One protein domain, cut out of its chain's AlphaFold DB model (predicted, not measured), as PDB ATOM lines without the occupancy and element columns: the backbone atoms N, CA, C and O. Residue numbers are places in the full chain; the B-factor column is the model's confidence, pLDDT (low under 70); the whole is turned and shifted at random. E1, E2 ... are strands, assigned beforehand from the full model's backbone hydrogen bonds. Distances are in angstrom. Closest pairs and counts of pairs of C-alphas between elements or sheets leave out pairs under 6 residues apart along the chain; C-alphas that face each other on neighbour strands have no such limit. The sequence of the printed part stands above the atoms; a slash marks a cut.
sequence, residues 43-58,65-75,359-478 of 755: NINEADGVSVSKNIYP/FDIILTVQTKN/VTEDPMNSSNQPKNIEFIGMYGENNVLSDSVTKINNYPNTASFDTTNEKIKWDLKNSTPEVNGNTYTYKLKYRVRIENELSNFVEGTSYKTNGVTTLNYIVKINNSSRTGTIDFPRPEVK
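This is residues 43 to 58, 65 to 75 and 359 to 478 of the 755 residues of the protein "VWFA domain-containing protein" of Clostridium sp. CAG:524 (UniProt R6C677). Two strongly twisted sheets form an elongated sandwich, partly face to face, with the long strand E9 and its neighbours E3, E5 and E8, then E2 and E1, in one sheet and E6, E7, E4, E10 and E11 in the other. The strands of the two sheets run at 14 degrees to each other, and the long axis reaches from the loop at Ser 439 to the turn of the hairpin E10 and E11. The printed part has 147 residues with eleven named strands, E1 to E11 along the chain, and no named helix: all strand. The first sheet is branched, the second has the order E6, E7, E4, E10, E11, and both are antiparallel. The whole is compact, with a radius of gyration of the C-alphas of 16.1 A, and spans 57 by 32 by 27 A.

Begin at E9, residues 423 to 434. On one side of it you find E3, residues 65 to 73, with N 67 and O 430 at 2.8 A; on the other side are E5, residues 373 to 379, with N 431 and O 377 at 2.8 A, and E8, residues 418 to 420, with N 418 and O 425 at 2.8 A. This pairing is staggered: E8 pairs with residues 423 to 425 of E9, E5 with 430 to 434. E2, residues 50 to 58, lies on the other side of E3 from E9, with N 53 and O 70 at 2.8 A, and the neighbour of E2 on its other side from E3 is the edge strand E1, residues 43 to 45, with N 43 and O 52 at 2.8 A. Now look at the second sheet: E6, residues 398 to 402, and E7, residues 407 to 411, form a hairpin with N 402 and O 407 at 2.8 A. Next is E4, residues 359 to 363, with N 362 and O 408 at 2.8 A from E7. E10, residues 454 to 461, has N 361 and O 454 at 3.0 A to E4, and E11, residues 464 to 471, has N 461 and O 464 at 2.8 A to E10. The facing parts of this sandwich, two sheets face to face, are 10.0 A centre to centre. Between the sheets, the closest C-alphas of E7 and E9 are those of Trp 410 and Leu 428, 8.0 A apart.

Find C-alpha 43 at (245.203, 288.254, 117.177), where E1 begins. E9 runs 34.6 A from C-alpha 423 at (233.049, 279.452, 122.812); E2 is 27.3 A, E3 26.5 A, E11 23.7 A and E10 21.8 A long. E11 ends at C-alpha 471, (247.983, 291.975, 122.794).

The farthest C-alphas, Ser 439 and Asn 463, are 57.3 A apart. Residues 59 to 64 and 76 to 358 are not printed; the gaps are 4.8 A and 14.8 A between C-alphas. The links E5 to E6 and E9 to E10 are long. The mean pLDDT of the printed part is 91.2, and residues 460 to 465 are under 70.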
ATOM      1  N   ASN A  43     244.084 289.133 116.842       97.31
ATOM      2  CA  ASN A  43     245.203 288.254 117.177       97.31
ATOM      3  C   ASN A  43     244.660 286.969 117.821       97.31
ATOM      4  O   ASN A  43     243.629 286.991 118.496       97.31
ATOM      5  N   ILE A  44     245.344 285.841 117.614       95.44
ATOM      6  CA  ILE A  44     244.918 284.525 118.112       95.44
ATOM      7  C   ILE A  44     246.110 283.820 118.754       95.44
ATOM      8  O   ILE A  44     247.194 283.776 118.176       95.44
ATOM      9  N   ASN A  45     245.887 283.226 119.923       91.75
ATOM     10  CA  ASN A  45     246.751 282.212 120.504       91.75
ATOM     11  C   ASN A  45     246.042 280.852 120.399       91.75
ATOM     12  O   ASN A  45     245.196 280.502 121.224       91.75
ATOM     13  N   GLU A  46     246.364 280.098 119.343       88.00
ATOM     14  CA  GLU A  46     245.702 278.825 119.032       88.00
ATOM     15  C   GLU A  46     245.923 277.762 120.112       88.00
ATOM     16  O   GLU A  46     245.007 276.996 120.407       88.00
ATOM     17  N   ALA A  47     247.113 277.737 120.725       84.25
ATOM     18  CA  ALA A  47     247.455 276.778 121.775       84.25
ATOM     19  C   ALA A  47     246.583 276.961 123.026       84.25
ATOM     20  O   ALA A  47     246.239 275.984 123.690       84.25
ATOM     21  N   ASP A  48     246.200 278.205 123.311       83.00
ATOM     22  CA  ASP A  48     245.414 278.570 124.489       83.00
ATOM     23  C   ASP A  48     243.907 278.597 124.203       83.00
ATOM     24  O   ASP A  48     243.095 278.667 125.126       83.00
ATOM     25  N   GLY A  49     243.516 278.558 122.924       87.25
ATOM     26  CA  GLY A  49     242.126 278.726 122.507       87.25
ATOM     27  C   GLY A  49     241.574 280.119 122.827       87.25
ATOM     28  O   GLY A  49     240.379 280.244 123.110       87.25
ATOM     29  N   VAL A  50     242.434 281.143 122.809       90.44
ATOM     30  CA  VAL A  50     242.082 282.542 123.093       90.44
ATOM     31  C   VAL A  50     242.316 283.395 121.852       90.44
ATOM     32  O   VAL A  50     243.381 283.336 121.236       90.44
ATOM     33  N   SER A  51     241.335 284.216 121.491       95.12
ATOM     34  CA  SER A  51     241.475 285.244 120.462       95.12
ATOM     35  C   SER A  51     240.997 286.592 120.975       95.12
ATOM     36  O   SER A  51     240.089 286.685 121.802       95.12
ATOM     37  N   VAL A  52     241.623 287.649 120.473       97.75
ATOM     38  CA  VAL A  52     241.278 289.028 120.801       97.75
ATOM     39  C   VAL A  52     241.145 289.842 119.528       97.75
ATOM     40  O   VAL A  52     241.892 289.636 118.571       97.75
ATOM     41  N   SER A  53     240.205 290.778 119.498       98.06
ATOM     42  CA  SER A  53     240.060 291.718 118.391       98.06
ATOM     43  C   SER A  53     239.739 293.115 118.884       98.06
ATOM     44  O   SER A  53     239.103 293.306 119.921       98.06
ATOM     45  N   LYS A  54     240.218 294.100 118.132       98.38
ATOM     46  CA  LYS A  54     239.963 295.513 118.374       98.38
ATOM     47  C   LYS A  54     239.751 296.182 117.035       98.38
ATOM     48  O   LYS A  54     240.675 296.235 116.225       98.38
ATOM     49  N   ASN A  55     238.534 296.659 116.810       97.38
ATOM     50  CA  ASN A  55     238.131 297.257 115.542       97.38
ATOM     51  C   ASN A  55     237.518 298.633 115.768       97.38
ATOM     52  O   ASN A  55     236.822 298.841 116.762       97.38
ATOM     53  N   ILE A  56     237.781 299.548 114.836       97.25
ATOM     54  CA  ILE A  56     237.256 300.915 114.840       97.25
ATOM     55  C   ILE A  56     236.228 301.118 113.729       97.25
ATOM     56  O   ILE A  56     236.375 300.599 112.619       97.25
ATOM     57  N   TYR A  57     235.216 301.923 114.029       95.50
ATOM     58  CA  TYR A  57     234.117 302.264 113.142       95.50
ATOM     59  C   TYR A  57     233.881 303.778 113.178       95.50
ATOM     60  O   TYR A  57     233.988 304.385 114.248       95.50
ATOM     61  N   PRO A  58     233.584 304.411 112.031       92.62
ATOM     62  CA  PRO A  58     233.226 305.820 112.023       92.62
ATOM     63  C   PRO A  58     231.889 306.012 112.739       92.62
ATOM     64  O   PRO A  58     230.990 305.178 112.607       92.62
ATOM     65  N   PHE A  65     234.680 308.234 116.805       97.12
ATOM     66  CA  PHE A  65     234.794 306.837 116.404       97.12
ATOM     67  C   PHE A  65     234.329 305.890 117.500       97.12
ATOM     68  O   PHE A  65     234.644 306.073 118.677       97.12
ATOM     69  N   ASP A  66     233.660 304.820 117.084       97.81
ATOM     70  CA  ASP A  66     233.288 303.717 117.955       97.81
ATOM     71  C   ASP A  66     234.349 302.617 117.856       97.81
ATOM     72  O   ASP A  66     234.716 302.185 116.763       97.81
ATOM     73  N   ILE A  67     234.826 302.126 118.995       98.25
ATOM     74  CA  ILE A  67     235.760 301.005 119.088       98.25
ATOM     75  C   ILE A  67     235.070 299.832 119.776       98.25
ATOM     76  O   ILE A  67     234.390 299.996 120.791       98.25
ATOM     77  N   ILE A  68     235.264 298.634 119.225       98.12
ATOM     78  CA  ILE A  68     234.781 297.376 119.800       98.12
ATOM     79  C   ILE A  68     235.982 296.498 120.146       98.12
ATOM     80  O   ILE A  68     236.746 296.113 119.257       98.12
ATOM     81  N   LEU A  69     236.117 296.156 121.429       98.38
ATOM     82  CA  LEU A  69     236.990 295.086 121.908       98.38
ATOM     83  C   LEU A  69     236.198 293.787 121.948       98.38
ATOM     84  O   LEU A  69     235.104 293.753 122.508       98.38
ATOM     85  N   THR A  70     236.756 292.714 121.395       97.81
ATOM     86  CA  THR A  70     236.199 291.364 121.516       97.81
ATOM     87  C   THR A  70     237.246 290.427 122.089       97.81
ATOM     88  O   THR A  70     238.395 290.446 121.655       97.81
ATOM     89  N   VAL A  71     236.837 289.574 123.021       96.56
ATOM     90  CA  VAL A  71     237.648 288.456 123.512       96.56
ATOM     91  C   VAL A  71     236.847 287.179 123.330       96.56
ATOM     92  O   VAL A  71     235.700 287.111 123.770       96.56
ATOM     93  N   GLN A  72     237.436 286.169 122.692       93.88
ATOM     94  CA  GLN A  72     236.843 284.839 122.590       93.88
ATOM     95  C   GLN A  72     237.735 283.803 123.251       93.88
ATOM     96  O   GLN A  72     238.958 283.829 123.124       93.88
ATOM     97  N   THR A  73     237.104 282.881 123.967       89.06
ATOM     98  CA  THR A  73     237.783 281.881 124.794       89.06
ATOM     99  C   THR A  73     237.048 280.549 124.716       89.06
ATOM    100  O   THR A  73     235.844 280.508 124.446       89.06
ATOM    101  N   LYS A  74     237.757 279.440 124.952       82.75
ATOM    102  CA  LYS A  74     237.150 278.097 125.050       82.75
ATOM    103  C   LYS A  74     236.530 277.789 126.405       82.75
ATOM    104  O   LYS A  74     235.626 276.967 126.486       82.75
ATOM    105  N   ASN A  75     237.006 278.462 127.444       74.38
ATOM    106  CA  ASN A  75     236.510 278.336 128.805       74.38
ATOM    107  C   ASN A  75     236.063 279.711 129.282       74.38
ATOM    108  O   ASN A  75     236.695 280.708 128.940       74.38
ATOM    109  N   VAL A 359     241.539 290.301 132.909       87.81
ATOM    110  CA  VAL A 359     241.373 291.753 132.793       87.81
ATOM    111  C   VAL A 359     242.070 292.234 131.527       87.81
ATOM    112  O   VAL A 359     243.225 291.880 131.273       87.81
ATOM    113  N   THR A 360     241.360 293.035 130.734       93.12
ATOM    114  CA  THR A 360     241.953 293.792 129.627       93.12
ATOM    115  C   THR A 360     242.312 295.190 130.111       93.12
ATOM    116  O   THR A 360     241.454 295.890 130.651       93.12
ATOM    117  N   GLU A 361     243.558 295.606 129.896       94.94
ATOM    118  CA  GLU A 361     243.977 296.998 130.069       94.94
ATOM    119  C   GLU A 361     244.118 297.668 128.702       94.94
ATOM    120  O   GLU A 361     244.830 297.169 127.831       94.94
ATOM    121  N   ASP A 362     243.439 298.799 128.512       97.19
ATOM    122  CA  ASP A 362     243.419 299.548 127.258       97.19
ATOM    123  C   ASP A 362     243.761 301.034 127.484       97.19
ATOM    124  O   ASP A 362     242.861 301.852 127.707       97.19
ATOM    125  N   PRO A 363     245.055 301.403 127.482       96.56
ATOM    126  CA  PRO A 363     245.492 302.786 127.653       96.56
ATOM    127  C   PRO A 363     245.114 303.658 126.453       96.56
ATOM    128  O   PRO A 363     245.299 303.264 125.300       96.56
ATOM    129  N   MET A 364     244.605 304.860 126.712       94.69
ATOM    130  CA  MET A 364     244.376 305.877 125.685       94.69
ATOM    131  C   MET A 364     245.704 306.488 125.253       94.69
ATOM    132  O   MET A 364     246.593 306.682 126.078       94.69
ATOM    133  N   ASN A 365     245.803 306.840 123.968       89.25
ATOM    134  CA  ASN A 365     246.999 307.411 123.343       89.25
ATOM    135  C   ASN A 365     248.234 306.489 123.364       89.25
ATOM    136  O   ASN A 365     248.467 305.682 124.263       89.25
ATOM    137  N   SER A 366     249.080 306.612 122.341       84.38
ATOM    138  CA  SER A 366     250.381 305.940 122.329       84.38
ATOM    139  C   SER A 366     251.437 306.834 122.974       84.38
ATOM    140  O   SER A 366     251.504 308.020 122.669       84.38
ATOM    141  N   SER A 367     252.312 306.274 123.813       82.88
ATOM    142  CA  SER A 367     253.358 307.034 124.522       82.88
ATOM    143  C   SER A 367     254.362 307.742 123.605       82.88
ATOM    144  O   SER A 367     255.091 308.621 124.053       82.88
ATOM    145  N   ASN A 368     254.416 307.362 122.326       84.06
ATOM    146  CA  ASN A 368     255.304 307.936 121.322       84.06
ATOM    147  C   ASN A 368     254.604 308.924 120.369       84.06
ATOM    148  O   ASN A 368     255.145 309.222 119.305       84.06
ATOM    149  N   GLN A 369     253.398 309.387 120.713       85.12
ATOM    150  CA  GLN A 369     252.602 310.331 119.927       85.12
ATOM    151  C   GLN A 369     252.048 311.440 120.838       85.12
ATOM    152  O   GLN A 369     251.922 311.227 122.046       85.12
ATOM    153  N   PRO A 370     251.726 312.629 120.291       87.50
ATOM    154  CA  PRO A 370     250.942 313.624 121.013       87.50
ATOM    155  C   PRO A 370     249.666 313.005 121.590       87.50
ATOM    156  O   PRO A 370     249.042 312.166 120.942       87.50
ATOM    157  N   LYS A 371     249.273 313.428 122.794       92.31
ATOM    158  CA  LYS A 371     247.975 313.063 123.363       92.31
ATOM    159  C   LYS A 371     246.891 313.887 122.678       92.31
ATOM    160  O   LYS A 371     246.729 315.055 123.005       92.31
ATOM    161  N   ASN A 372     246.232 313.290 121.697       94.00
ATOM    162  CA  ASN A 372     245.172 313.918 120.913       94.00
ATOM    163  C   ASN A 372     243.980 312.982 120.695       94.00
ATOM    164  O   ASN A 372     243.152 313.240 119.830       94.00
ATOM    165  N   ILE A 373     243.914 311.869 121.421       96.12
ATOM    166  CA  ILE A 373     242.759 310.981 121.448       96.12
ATOM    167  C   ILE A 373     242.107 311.114 122.815       96.12
ATOM    168  O   ILE A 373     242.715 310.774 123.835       96.12
ATOM    169  N   GLU A 374     240.860 311.564 122.826       96.81
ATOM    170  CA  GLU A 374     240.066 311.670 124.039       96.81
ATOM    171  C   GLU A 374     239.053 310.525 124.126       96.81
ATOM    172  O   GLU A 374     238.344 310.197 123.170       96.81
ATOM    173  N   PHE A 375     238.959 309.920 125.308       97.88
ATOM    174  CA  PHE A 375     237.909 308.969 125.637       97.88
ATOM    175  C   PHE A 375     236.589 309.694 125.933       97.88
ATOM    176  O   PHE A 375     236.531 310.541 126.821       97.88
ATOM    177  N   ILE A 376     235.514 309.323 125.231       97.88
ATOM    178  CA  ILE A 376     234.180 309.922 125.407       97.88
ATOM    179  C   ILE A 376     233.346 309.125 126.420       97.88
ATOM    180  O   ILE A 376     232.679 309.693 127.294       97.88
ATOM    181  N   GLY A 377     233.373 307.795 126.315       97.88
ATOM    182  CA  GLY A 377     232.616 306.906 127.192       97.88
ATOM    183  C   GLY A 377     232.506 305.477 126.665       97.88
ATOM    184  O   GLY A 377     232.694 305.209 125.480       97.88
ATOM    185  N   MET A 378     232.168 304.551 127.554       98.00
ATOM    186  CA  MET A 378     231.727 303.195 127.244       98.00
ATOM    187  C   MET A 378     230.217 303.186 127.048       98.00
ATOM    188  O   MET A 378     229.496 303.848 127.789       98.00
ATOM    189  N   TYR A 379     229.737 302.416 126.077       96.56
ATOM    190  CA  TYR A 379     228.304 302.228 125.870       96.56
ATOM    191  C   TYR A 379     227.753 301.275 126.925       96.56
ATOM    192  O   TYR A 379     228.102 300.094 126.910       96.56
ATOM    193  N   GLY A 380     226.907 301.785 127.818       93.38
ATOM    194  CA  GLY A 380     226.139 301.028 128.803       93.38
ATOM    195  C   GLY A 380     224.761 300.598 128.288       93.38
ATOM    196  O   GLY A 380     224.538 300.441 127.084       93.38
ATOM    197  N   GLU A 381     223.817 300.414 129.215       89.38
ATOM    198  CA  GLU A 381     222.416 300.117 128.890       89.38
ATOM    199  C   GLU A 381     221.814 301.218 127.995       89.38
ATOM    200  O   GLU A 381     222.129 302.401 128.139       89.38
ATOM    201  N   ASN A 382     220.970 300.828 127.034       89.00
ATOM    202  CA  ASN A 382     220.338 301.732 126.062       89.00
ATOM    203  C   ASN A 382     221.322 302.600 125.248       89.00
ATOM    204  O   ASN A 382     220.945 303.664 124.761       89.00
ATOM    205  N   ASN A 383     222.572 302.150 125.074       89.31
ATOM    206  CA  ASN A 383     223.646 302.882 124.390       89.31
ATOM    207  C   ASN A 383     224.025 304.226 125.048       89.31
ATOM    208  O   ASN A 383     224.567 305.106 124.378       89.31
ATOM    209  N   VAL A 384     223.777 304.394 126.348       93.44
ATOM    210  CA  VAL A 384     224.201 305.594 127.083       93.44
ATOM    211  C   VAL A 384     225.704 305.530 127.370       93.44
ATOM    212  O   VAL A 384     226.204 304.506 127.828       93.44
ATOM    213  N   LEU A 385     226.428 306.620 127.107       96.56
ATOM    214  CA  LEU A 385     227.876 306.711 127.323       96.56
ATOM    215  C   LEU A 385     228.221 307.085 128.774       96.56
ATOM    216  O   LEU A 385     227.722 308.079 129.300       96.56
ATOM    217  N   SER A 386     229.134 306.340 129.399       96.81
ATOM    218  CA  SER A 386     229.625 306.593 130.765       96.81
ATOM    219  C   SER A 386     231.113 306.254 130.923       96.81
ATOM    220  O   SER A 386     231.694 305.555 130.096       96.81
ATOM    221  N   ASP A 387     231.765 306.731 131.991       97.44
ATOM    222  CA  ASP A 387     233.165 306.353 132.283       97.44
ATOM    223  C   ASP A 387     233.285 304.951 132.892       97.44
ATOM    224  O   ASP A 387     234.377 304.394 132.977       97.44
ATOM    225  N   SER A 388     232.168 304.364 133.311       97.31
ATOM    226  CA  SER A 388     232.117 303.015 133.855       97.31
ATOM    227  C   SER A 388     230.799 302.342 133.529       97.31
ATOM    228  O   SER A 388     229.740 302.974 133.563       97.31
ATOM    229  N   VAL A 389     230.863 301.041 133.308       97.06
ATOM    230  CA  VAL A 389     229.715 300.160 133.140       97.06
ATOM    231  C   VAL A 389     229.839 299.009 134.129       97.06
ATOM    232  O   VAL A 389     230.939 298.548 134.423       97.06
ATOM    233  N   THR A 390     228.717 298.567 134.685       95.62
ATOM    234  CA  THR A 390     228.669 297.432 135.613       95.62
ATOM    235  C   THR A 390     227.651 296.438 135.095       95.62
ATOM    236  O   THR A 390     226.574 296.835 134.645       95.62
ATOM    237  N   LYS A 391     227.990 295.150 135.164       92.69
ATOM    238  CA  LYS A 391     227.096 294.074 134.750       92.69
ATOM    239  C   LYS A 391     225.791 294.145 135.543       92.69
ATOM    240  O   LYS A 391     225.796 294.081 136.770       92.69
ATOM    241  N   ILE A 392     224.685 294.188 134.814       90.31
ATOM    242  CA  ILE A 392     223.309 294.081 135.315       90.31
ATOM    243  C   ILE A 392     222.527 293.142 134.387       90.31
ATOM    244  O   ILE A 392     223.049 292.704 133.366       90.31
ATOM    245  N   ASN A 393     221.268 292.832 134.704       84.69
ATOM    246  CA  ASN A 393     220.478 291.858 133.935       84.69
ATOM    247  C   ASN A 393     220.410 292.160 132.424       84.69
ATOM    248  O   ASN A 393     220.428 291.231 131.622       84.69
ATOM    249  N   ASN A 394     220.386 293.440 132.041       86.94
ATOM    250  CA  ASN A 394     220.251 293.881 130.649       86.94
ATOM    251  C   ASN A 394     221.571 294.341 130.005       86.94
ATOM    252  O   ASN A 394     221.569 294.760 128.849       86.94
ATOM    253  N   TYR A 395     222.696 294.306 130.730       91.19
ATOM    254  CA  TYR A 395     223.983 294.768 130.212       91.19
ATOM    255  C   TYR A 395     225.136 293.859 130.667       91.19
ATOM    256  O   TYR A 395     225.337 293.680 131.870       91.19
ATOM    257  N   PRO A 396     225.927 293.295 129.735       93.56
ATOM    258  CA  PRO A 396     226.809 292.182 130.057       93.56
ATOM    259  C   PRO A 396     228.155 292.577 130.670       93.56
ATOM    260  O   PRO A 396     228.797 291.702 131.234       93.56
ATOM    261  N   ASN A 397     228.629 293.823 130.563       96.06
ATOM    262  CA  ASN A 397     230.029 294.136 130.893       96.06
ATOM    263  C   ASN A 397     230.222 294.862 132.225       96.06
ATOM    264  O   ASN A 397     229.432 295.726 132.600       96.06
ATOM    265  N   THR A 398     231.361 294.587 132.860       96.06
ATOM    266  CA  THR A 398     231.919 295.388 133.957       96.06
ATOM    267  C   THR A 398     233.260 295.982 133.521       96.06
ATOM    268  O   THR A 398     234.221 295.250 133.283       96.06
ATOM    269  N   ALA A 399     233.331 297.304 133.373       97.56
ATOM    270  CA  ALA A 399     234.534 298.021 132.953       97.56
ATOM    271  C   ALA A 399     234.545 299.459 133.489       97.56
ATOM    272  O   ALA A 399     233.491 300.051 133.722       97.56
ATOM    273  N   SER A 400     235.728 300.042 133.663       97.44
ATOM    274  CA  SER A 400     235.883 301.426 134.125       97.44
ATOM    275  C   SER A 400     237.077 302.123 133.483       97.44
ATOM    276  O   SER A 400     238.053 301.487 133.085       97.44
ATOM    277  N   PHE A 401     236.979 303.444 133.348       97.69
ATOM    278  CA  PHE A 401     238.051 304.304 132.876       97.69
ATOM    279  C   PHE A 401     238.789 304.917 134.068       97.69
ATOM    280  O   PHE A 401     238.220 305.672 134.855       97.69
ATOM    281  N   ASP A 402     240.067 304.578 134.203       93.56
ATOM    282  CA  ASP A 402     240.981 305.189 135.161       93.56
ATOM    283  C   ASP A 402     241.412 306.553 134.616       93.56
ATOM    284  O   ASP A 402     242.229 306.630 133.700       93.56
ATOM    285  N   THR A 403     240.853 307.626 135.170       89.44
ATOM    286  CA  THR A 403     241.140 309.003 134.743       89.44
ATOM    287  C   THR A 403     242.559 309.455 135.080       89.44
ATOM    288  O   THR A 403     243.064 310.362 134.430       89.44
ATOM    289  N   THR A 404     243.216 308.831 136.063       88.94
ATOM    290  CA  THR A 404     244.583 309.195 136.471       88.94
ATOM    291  C   THR A 404     245.607 308.611 135.508       88.94
ATOM    292  O   THR A 404     246.548 309.288 135.106       88.94
ATOM    293  N   ASN A 405     245.413 307.349 135.125       88.81
ATOM    294  CA  ASN A 405     246.314 306.633 134.220       88.81
ATOM    295  C   ASN A 405     245.818 306.604 132.763       88.81
ATOM    296  O   ASN A 405     246.449 305.960 131.926       88.81
ATOM    297  N   GLU A 406     244.688 307.259 132.480       93.56
ATOM    298  CA  GLU A 406     244.014 307.338 131.178       93.56
ATOM    299  C   GLU A 406     243.847 305.972 130.492       93.56
ATOM    300  O   GLU A 406     244.151 305.805 129.311       93.56
ATOM    301  N   LYS A 407     243.366 304.957 131.222       95.62
ATOM    302  CA  LYS A 407     243.199 303.597 130.683       95.62
ATOM    303  C   LYS A 407     241.869 302.965 131.046       95.62
ATOM    304  O   LYS A 407     241.385 303.113 132.163       95.62
ATOM    305  N   ILE A 408     241.304 302.201 130.118       98.00
ATOM    306  CA  ILE A 408     240.144 301.351 130.398       98.00
ATOM    307  C   ILE A 408     240.639 300.062 131.054       98.00
ATOM    308  O   ILE A 408     241.598 299.447 130.586       98.00
ATOM    309  N   LYS A 409     239.963 299.641 132.120       96.50
ATOM    310  CA  LYS A 409     240.083 298.312 132.720       96.50
ATOM    311  C   LYS A 409     238.777 297.568 132.498       96.50
ATOM    312  O   LYS A 409     237.738 297.983 133.004       96.50
ATOM    313  N   TRP A 410     238.827 296.483 131.734       96.88
ATOM    314  CA  TRP A 410     237.666 295.642 131.448       96.88
ATOM    315  C   TRP A 410     237.817 294.286 132.128       96.88
ATOM    316  O   TRP A 410     238.733 293.530 131.805       96.88
ATOM    317  N   ASP A 411     236.924 293.999 133.075       92.81
ATOM    318  CA  ASP A 411     236.922 292.777 133.874       92.81
ATOM    319  C   ASP A 411     235.983 291.740 133.247       92.81
ATOM    320  O   ASP A 411     234.753 291.823 133.353       92.81
ATOM    321  N   LEU A 412     236.564 290.747 132.571       91.56
ATOM    322  CA  LEU A 412     235.791 289.711 131.891       91.56
ATOM    323  C   LEU A 412     235.166 288.718 132.878       91.56
ATOM    324  O   LEU A 412     234.140 288.127 132.546       91.56
ATOM    325  N   LYS A 413     235.721 288.543 134.087       86.50
ATOM    326  CA  LYS A 413     235.153 287.631 135.103       86.50
ATOM    327  C   LYS A 413     233.829 288.164 135.622       86.50
ATOM    328  O   LYS A 413     232.853 287.432 135.774       86.50
ATOM    329  N   ASN A 414     233.786 289.479 135.819       88.00
ATOM    330  CA  ASN A 414     232.583 290.195 136.212       88.00
ATOM    331  C   ASN A 414     231.700 290.594 135.021       88.00
ATOM    332  O   ASN A 414     230.736 291.339 135.206       88.00
ATOM    333  N   SER A 415     231.976 290.063 133.827       91.50
ATOM    334  CA  SER A 415     231.160 290.233 132.625       91.50
ATOM    335  C   SER A 415     230.456 288.924 132.227       91.50
ATOM    336  O   SER A 415     230.900 287.820 132.548       91.50
ATOM    337  N   THR A 416     229.337 289.029 131.515       91.25
ATOM    338  CA  THR A 416     228.567 287.896 130.988       91.25
ATOM    339  C   THR A 416     228.898 287.699 129.507       91.25
ATOM    340  O   THR A 416     228.589 288.578 128.706       91.25
ATOM    341  N   PRO A 417     229.510 286.574 129.105       92.19
ATOM    342  CA  PRO A 417     229.772 286.304 127.696       92.19
ATOM    343  C   PRO A 417     228.516 285.852 126.947       92.19
ATOM    344  O   PRO A 417     227.644 285.184 127.501       92.19
ATOM    345  N   GLU A 418     228.495 286.107 125.642       92.50
ATOM    346  CA  GLU A 418     227.659 285.372 124.695       92.50
ATOM    347  C   GLU A 418     228.232 283.954 124.529       92.50
ATOM    348  O   GLU A 418     229.419 283.786 124.225       92.50
ATOM    349  N   VAL A 419     227.402 282.927 124.732       90.44
ATOM    350  CA  VAL A 419     227.814 281.516 124.646       90.44
ATOM    351  C   VAL A 419     227.314 280.910 123.342       90.44
ATOM    352  O   VAL A 419     226.112 280.878 123.087       90.44
ATOM    353  N   ASN A 420     228.233 280.396 122.522       87.50
ATOM    354  CA  ASN A 420     227.898 279.660 121.306       87.50
ATOM    355  C   ASN A 420     228.728 278.369 121.225       87.50
ATOM    356  O   ASN A 420     229.936 278.396 120.959       87.50
ATOM    357  N   GLY A 421     228.083 277.235 121.512       86.19
ATOM    358  CA  GLY A 421     228.763 275.953 121.704       86.19
ATOM    359  C   GLY A 421     229.816 276.048 122.813       86.19
ATOM    360  O   GLY A 421     229.516 276.479 123.922       86.19
ATOM    361  N   ASN A 422     231.066 275.707 122.492       82.19
ATOM    362  CA  ASN A 422     232.198 275.742 123.432       82.19
ATOM    363  C   ASN A 422     233.017 277.041 123.317       82.19
ATOM    364  O   ASN A 422     234.242 277.013 123.435       82.19
ATOM    365  N   THR A 423     232.376 278.156 122.962       86.81
ATOM    366  CA  THR A 423     233.049 279.452 122.812       86.81
ATOM    367  C   THR A 423     232.307 280.515 123.609       86.81
ATOM    368  O   THR A 423     231.102 280.697 123.433       86.81
ATOM    369  N   TYR A 424     233.048 281.233 124.447       89.94
ATOM    370  CA  TYR A 424     232.572 282.367 125.233       89.94
ATOM    371  C   TYR A 424     233.102 283.648 124.600       89.94
ATOM    372  O   TYR A 424     234.319 283.817 124.490       89.94
ATOM    373  N   THR A 425     232.200 284.526 124.164       94.94
ATOM    374  CA  THR A 425     232.535 285.790 123.497       94.94
ATOM    375  C   THR A 425     232.135 286.975 124.368       94.94
ATOM    376  O   THR A 425     230.967 287.143 124.703       94.94
ATOM    377  N   TYR A 426     233.105 287.818 124.698       96.12
ATOM    378  CA  TYR A 426     232.925 289.070 125.427       96.12
ATOM    379  C   TYR A 426     233.089 290.239 124.455       96.12
ATOM    380  O   TYR A 426     233.984 290.187 123.608       96.12
ATOM    381  N   LYS A 427     232.263 291.287 124.570       96.62
ATOM    382  CA  LYS A 427     232.323 292.476 123.701       96.62
ATOM    383  C   LYS A 427     232.144 293.759 124.503       96.62
ATOM    384  O   LYS A 427     231.086 293.946 125.095       96.62
ATOM    385  N   LEU A 428     233.116 294.666 124.451       97.94
ATOM    386  CA  LEU A 428     233.008 296.015 125.013       97.94
ATOM    387  C   LEU A 428     233.030 297.046 123.883       97.94
ATOM    388  O   LEU A 428     233.965 297.060 123.082       97.94
ATOM    389  N   LYS A 429     232.021 297.921 123.835       97.81
ATOM    390  CA  LYS A 429     231.940 299.039 122.888       97.81
ATOM    391  C   LYS A 429     232.194 300.356 123.620       97.81
ATOM    392  O   LYS A 429     231.589 300.604 124.663       97.81
ATOM    393  N   TYR A 430     233.033 301.222 123.062       98.31
ATOM    394  CA  TYR A 430     233.275 302.573 123.579       98.31
ATOM    395  C   TYR A 430     233.484 303.588 122.452       98.31
ATOM    396  O   TYR A 430     233.708 303.197 121.309       98.31
ATOM    397  N   ARG A 431     233.388 304.881 122.768       98.25
ATOM    398  CA  ARG A 431     233.572 305.995 121.831       98.25
ATOM    399  C   ARG A 431     234.800 306.824 122.210       98.25
ATOM    400  O   ARG A 431     235.046 307.083 123.391       98.25
ATOM    401  N   VAL A 432     235.555 307.239 121.199       97.81
ATOM    402  CA  VAL A 432     236.695 308.164 121.305       97.81
ATOM    403  C   VAL A 432     236.534 309.306 120.309       97.81
ATOM    404  O   VAL A 432     235.834 309.144 119.305       97.81
ATOM    405  N   ARG A 433     237.217 310.429 120.547       96.88
ATOM    406  CA  ARG A 433     237.424 311.465 119.530       96.88
ATOM    407  C   ARG A 433     238.898 311.763 119.308       96.88
ATOM    408  O   ARG A 433     239.698 311.589 120.222       96.88
ATOM    409  N   ILE A 434     239.241 312.235 118.113       96.62
ATOM    410  CA  ILE A 434     240.533 312.878 117.846       96.62
ATOM    411  C   ILE A 434     240.403 314.399 117.995       96.62
ATOM    412  O   ILE A 434     239.480 314.994 117.449       96.62
ATOM    413  N   GLU A 435     241.324 315.010 118.731       97.19
ATOM    414  CA  GLU A 435     241.365 316.440 119.037       97.19
ATOM    415  C   GLU A 435     242.283 317.165 118.046       97.19
ATOM    416  O   GLU A 435     243.507 317.221 118.210       97.19
ATOM    417  N   ASN A 436     241.698 317.675 116.963       96.62
ATOM    418  CA  ASN A 436     242.409 318.443 115.938       96.62
ATOM    419  C   ASN A 436     242.488 319.949 116.250       96.62
ATOM    420  O   ASN A 436     243.118 320.692 115.503       96.62
ATOM    421  N   GLU A 437     241.896 320.395 117.358       96.06
ATOM    422  CA  GLU A 437     241.978 321.754 117.895       96.06
ATOM    423  C   GLU A 437     243.270 322.050 118.668       96.06
ATOM    424  O   GLU A 437     243.570 323.209 118.967       96.06
ATOM    425  N   LEU A 438     244.046 321.017 119.003       95.00
ATOM    426  CA  LEU A 438     245.283 321.168 119.760       95.00
ATOM    427  C   LEU A 438     246.376 321.833 118.913       95.00
ATOM    428  O   LEU A 438     246.590 321.506 117.749       95.00
ATOM    429  N   SER A 439     247.148 322.732 119.525       91.56
ATOM    430  CA  SER A 439     248.186 323.513 118.832       91.56
ATOM    431  C   SER A 439     249.325 322.671 118.244       91.56
ATOM    432  O   SER A 439     249.973 323.087 117.282       91.56
ATOM    433  N   ASN A 440     249.572 321.488 118.811       91.06
ATOM    434  CA  ASN A 440     250.565 320.517 118.354       91.06
ATOM    435  C   ASN A 440     249.992 319.463 117.389       91.06
ATOM    436  O   ASN A 440     250.720 318.544 117.006       91.06
ATOM    437  N   PHE A 441     248.718 319.569 117.001       95.12
ATOM    438  CA  PHE A 441     248.116 318.678 116.022       95.12
ATOM    439  C   PHE A 441     248.751 318.873 114.636       95.12
ATOM    440  O   PHE A 441     248.945 319.994 114.158       95.12
ATOM    441  N   VAL A 442     249.055 317.757 113.972       94.38
ATOM    442  CA  VAL A 442     249.559 317.727 112.592       94.38
ATOM    443  C   VAL A 442     248.542 317.024 111.702       94.38
ATOM    444  O   VAL A 442     248.286 315.828 111.870       94.38
ATOM    445  N   GLU A 443     247.992 317.771 110.745       94.62
ATOM    446  CA  GLU A 443     247.024 317.279 109.764       94.62
ATOM    447  C   GLU A 443     247.562 316.087 108.962       94.62
ATOM    448  O   GLU A 443     248.752 315.993 108.651       94.62
ATOM    449  N   GLY A 444     246.674 315.140 108.643       89.19
ATOM    450  CA  GLY A 444     246.981 313.993 107.784       89.19
ATOM    451  C   GLY A 444     247.879 312.920 108.415       89.19
ATOM    452  O   GLY A 444     247.972 311.819 107.868       89.19
ATOM    453  N   THR A 445     248.489 313.199 109.571       94.12
ATOM    454  CA  THR A 445     249.290 312.236 110.334       94.12
ATOM    455  C   THR A 445     248.400 311.128 110.901       94.12
ATOM    456  O   THR A 445     247.278 311.382 111.336       94.12
ATOM    457  N   SER A 446     248.905 309.891 110.891       95.00
ATOM    458  CA  SER A 446     248.231 308.724 111.471       95.00
ATOM    459  C   SER A 446     248.514 308.633 112.976       95.00
ATOM    460  O   SER A 446     249.669 308.485 113.389       95.00
ATOM    461  N   TYR A 447     247.468 308.689 113.794       95.62
ATOM    462  CA  TYR A 447     247.511 308.580 115.251       95.62
ATOM    463  C   TYR A 447     246.877 307.267 115.691       95.62
ATOM    464  O   TYR A 447     245.777 306.916 115.267       95.62
ATOM    465  N   LYS A 448     247.562 306.528 116.563       96.06
ATOM    466  CA  LYS A 448     246.985 305.337 117.188       96.06
ATOM    467  C   LYS A 448     245.958 305.785 118.207       96.06
ATOM    468  O   LYS A 448     246.253 306.624 119.052       96.06
ATOM    469  N   THR A 449     244.793 305.154 118.188       95.25
ATOM    470  CA  THR A 449     243.725 305.479 119.142       95.25
ATOM    471  C   THR A 449     244.103 305.133 120.581       95.25
ATOM    472  O   THR A 449     243.587 305.710 121.532       95.25
ATOM    473  N   ASN A 450     245.022 304.182 120.757       95.38
ATOM    474  CA  ASN A 450     245.383 303.617 122.049       95.38
ATOM    475  C   ASN A 450     246.870 303.264 122.119       95.38
ATOM    476  O   ASN A 450     247.543 303.067 121.099       95.38
ATOM    477  N   GLY A 451     247.355 303.114 123.348       94.81
ATOM    478  CA  GLY A 451     248.628 302.480 123.650       94.81
ATOM    479  C   GLY A 451     248.571 300.966 123.431       94.81
ATOM    480  O   GLY A 451     247.785 300.452 122.634       94.81
ATOM    481  N   VAL A 452     249.454 300.227 124.100       95.12
ATOM    482  CA  VAL A 452     249.426 298.759 124.046       95.12
ATOM    483  C   VAL A 452     248.233 298.265 124.861       95.12
ATOM    484  O   VAL A 452     248.204 298.444 126.073       95.12
ATOM    485  N   THR A 453     247.251 297.681 124.177       96.50
ATOM    486  CA  THR A 453     246.080 297.052 124.791       96.50
ATOM    487  C   THR A 453     246.362 295.564 124.994       96.50
ATOM    488  O   THR A 453     246.666 294.878 124.016       96.50
ATOM    489  N   THR A 454     246.213 295.049 126.214       95.44
ATOM    490  CA  THR A 454     246.620 293.675 126.567       95.44
ATOM    491  C   THR A 454     245.544 292.968 127.384       95.44
ATOM    492  O   THR A 454     244.978 293.557 128.306       95.44
ATOM    493  N   LEU A 455     245.290 291.693 127.079       94.00
ATOM    494  CA  LEU A 455     244.516 290.775 127.916       94.00
ATOM    495  C   LEU A 455     245.473 289.851 128.674       94.00
ATOM    496  O   LEU A 455     246.251 289.122 128.060       94.00
ATOM    497  N   ASN A 456     245.333 289.806 129.997       88.25
ATOM    498  CA  ASN A 456     245.957 288.782 130.835       88.25
ATOM    499  C   ASN A 456     244.914 287.727 131.207       88.25
ATOM    500  O   ASN A 456     243.827 288.081 131.655       88.25
ATOM    501  N   TYR A 457     245.223 286.442 131.037       84.19
ATOM    502  CA  TYR A 457     244.265 285.342 131.215       84.19
ATOM    503  C   TYR A 457     244.907 284.080 131.808       84.19
ATOM    504  O   TYR A 457     246.123 284.011 131.992       84.19
ATOM    505  N   ILE A 458     244.081 283.075 132.123       75.38
ATOM    506  CA  ILE A 458     244.520 281.761 132.613       75.38
ATOM    507  C   ILE A 458     244.173 280.676 131.602       75.38
ATOM    508  O   ILE A 458     243.073 280.639 131.057       75.38
ATOM    509  N   VAL A 459     245.110 279.755 131.398       71.94
ATOM    510  CA  VAL A 459     244.930 278.563 130.570       71.94
ATOM    511  C   VAL A 459     244.894 277.346 131.475       71.94
ATOM    512  O   VAL A 459     245.871 277.069 132.171       71.94
ATOM    513  N   LYS A 460     243.785 276.603 131.437       61.41
ATOM    514  CA  LYS A 460     243.674 275.286 132.074       61.41
ATOM    515  C   LYS A 460     244.169 274.216 131.095       61.41
ATOM    516  O   LYS A 460     243.659 274.117 129.981       61.41
ATOM    517  N   ILE A 461     245.164 273.431 131.500       57.25
ATOM    518  CA  ILE A 461     245.739 272.318 130.734       57.25
ATOM    519  C   ILE A 461     245.633 271.062 131.604       57.25
ATOM    520  O   ILE A 461     246.434 270.868 132.520       57.25
ATOM    521  N   ASN A 462     244.656 270.196 131.317       58.38
ATOM    522  CA  ASN A 462     244.334 269.024 132.143       58.38
ATOM    523  C   ASN A 462     244.192 269.415 133.634       58.38
ATOM    524  O   ASN A 462     243.445 270.328 133.968       58.38
ATOM    525  N   ASN A 463     244.966 268.758 134.501       43.34
ATOM    526  CA  ASN A 463     245.069 268.963 135.944       43.34
ATOM    527  C   ASN A 463     246.096 270.056 136.325       43.34
ATOM    528  O   ASN A 463     246.779 269.933 137.335       43.34
ATOM    529  N   SER A 464     246.313 271.068 135.487       46.28
ATOM    530  CA  SER A 464     247.285 272.138 135.752       46.28
ATOM    531  C   SER A 464     246.867 273.441 135.078       46.28
ATOM    532  O   SER A 464     246.019 273.444 134.182       46.28
ATOM    533  N   SER A 465     247.454 274.563 135.488       59.47
ATOM    534  CA  SER A 465     247.097 275.871 134.942       59.47
ATOM    535  C   SER A 465     248.289 276.828 134.910       59.47
ATOM    536  O   SER A 465     249.214 276.717 135.715       59.47
ATOM    537  N   ARG A 466     248.283 277.748 133.941       71.69
ATOM    538  CA  ARG A 466     249.307 278.789 133.773       71.69
ATOM    539  C   ARG A 466     248.698 280.115 133.336       71.69
ATOM    540  O   ARG A 466     247.601 280.149 132.781       71.69
ATOM    541  N   THR A 467     249.441 281.201 133.526       76.75
ATOM    542  CA  THR A 467     249.090 282.516 132.979       76.75
ATOM    543  C   THR A 467     249.400 282.602 131.484       76.75
ATOM    544  O   THR A 467     250.322 281.961 130.970       76.75
ATOM    545  N   GLY A 468     248.596 283.390 130.781       82.44
ATOM    546  CA  GLY A 468     248.775 283.762 129.384       82.44
ATOM    547  C   GLY A 468     248.571 285.263 129.208       82.44
ATOM    548  O   GLY A 468     247.920 285.919 130.025       82.44
ATOM    549  N   THR A 469     249.153 285.806 128.145       91.12
ATOM    550  CA  THR A 469     248.993 287.209 127.764       91.12
ATOM    551  C   THR A 469     248.866 287.309 126.250       91.12
ATOM    552  O   THR A 469     249.477 286.521 125.519       91.12
ATOM    553  N   ILE A 470     248.034 288.231 125.776       94.81
ATOM    554  CA  ILE A 470     247.847 288.495 124.351       94.81
ATOM    555  C   ILE A 470     247.522 289.972 124.132       94.81
ATOM    556  O   ILE A 470     246.661 290.544 124.803       94.81
ATOM    557  N   ASP A 471     248.203 290.580 123.167       97.25
ATOM    558  CA  ASP A 471     247.983 291.975 122.794       97.25
ATOM    559  C   ASP A 471     246.899 292.095 121.724       97.25
ATOM    560  O   ASP A 471     246.822 291.286 120.793       97.25
ATOM    561  N   PHE A 472     246.096 293.151 121.809       97.94
ATOM    562  CA  PHE A 472     245.140 293.498 120.768       97.94
ATOM    563  C   PHE A 472     245.831 294.292 119.648       97.94
ATOM    564  O   PHE A 472     246.728 295.105 119.901       97.94
ATOM    565  N   PRO A 473     245.383 294.141 118.393       96.44
ATOM    566  CA  PRO A 473     245.756 295.056 117.320       96.44
ATOM    567  C   PRO A 473     245.340 296.496 117.632       96.44
ATOM    568  O   PRO A 473     244.349 296.741 118.311       96.44
ATOM    569  N   ARG A 474     246.087 297.471 117.107       94.00
ATOM    570  CA  ARG A 474     245.834 298.899 117.352       94.00
ATOM    571  C   ARG A 474     245.282 299.578 116.098       94.00
ATOM    572  O   ARG A 474     245.989 299.572 115.083       94.00
ATOM    573  N   PRO A 475     244.056 300.127 116.148       96.19
ATOM    574  CA  PRO A 475     243.526 300.999 115.113       96.19
ATOM    575  C   PRO A 475     244.248 302.347 115.057       96.19
ATOM    576  O   PRO A 475     244.888 302.769 116.025       96.19
ATOM    577  N   GLU A 476     244.136 303.018 113.914       96.50
ATOM    578  CA  GLU A 476     244.732 304.333 113.683       96.50
ATOM    579  C   GLU A 476     243.773 305.242 112.911       96.50
ATOM    580  O   GLU A 476     243.014 304.780 112.047       96.50
ATOM    581  N   VAL A 477     243.827 306.533 113.236       96.25
ATOM    582  CA  VAL A 477     242.996 307.586 112.654       96.25
ATOM    583  C   VAL A 477     243.817 308.817 112.276       96.25
ATOM    584  O   VAL A 477     244.916 309.030 112.780       96.25
ATOM    585  N   LYS A 478     243.272 309.655 111.399       95.69
ATOM    586  CA  LYS A 478     243.783 310.982 111.048       95.69
ATOM    587  C   LYS A 478     242.646 312.000 111.062       95.69
ATOM    588  O   LYS A 478     241.484 311.638 110.877       95.69
TER     589      LYS A 478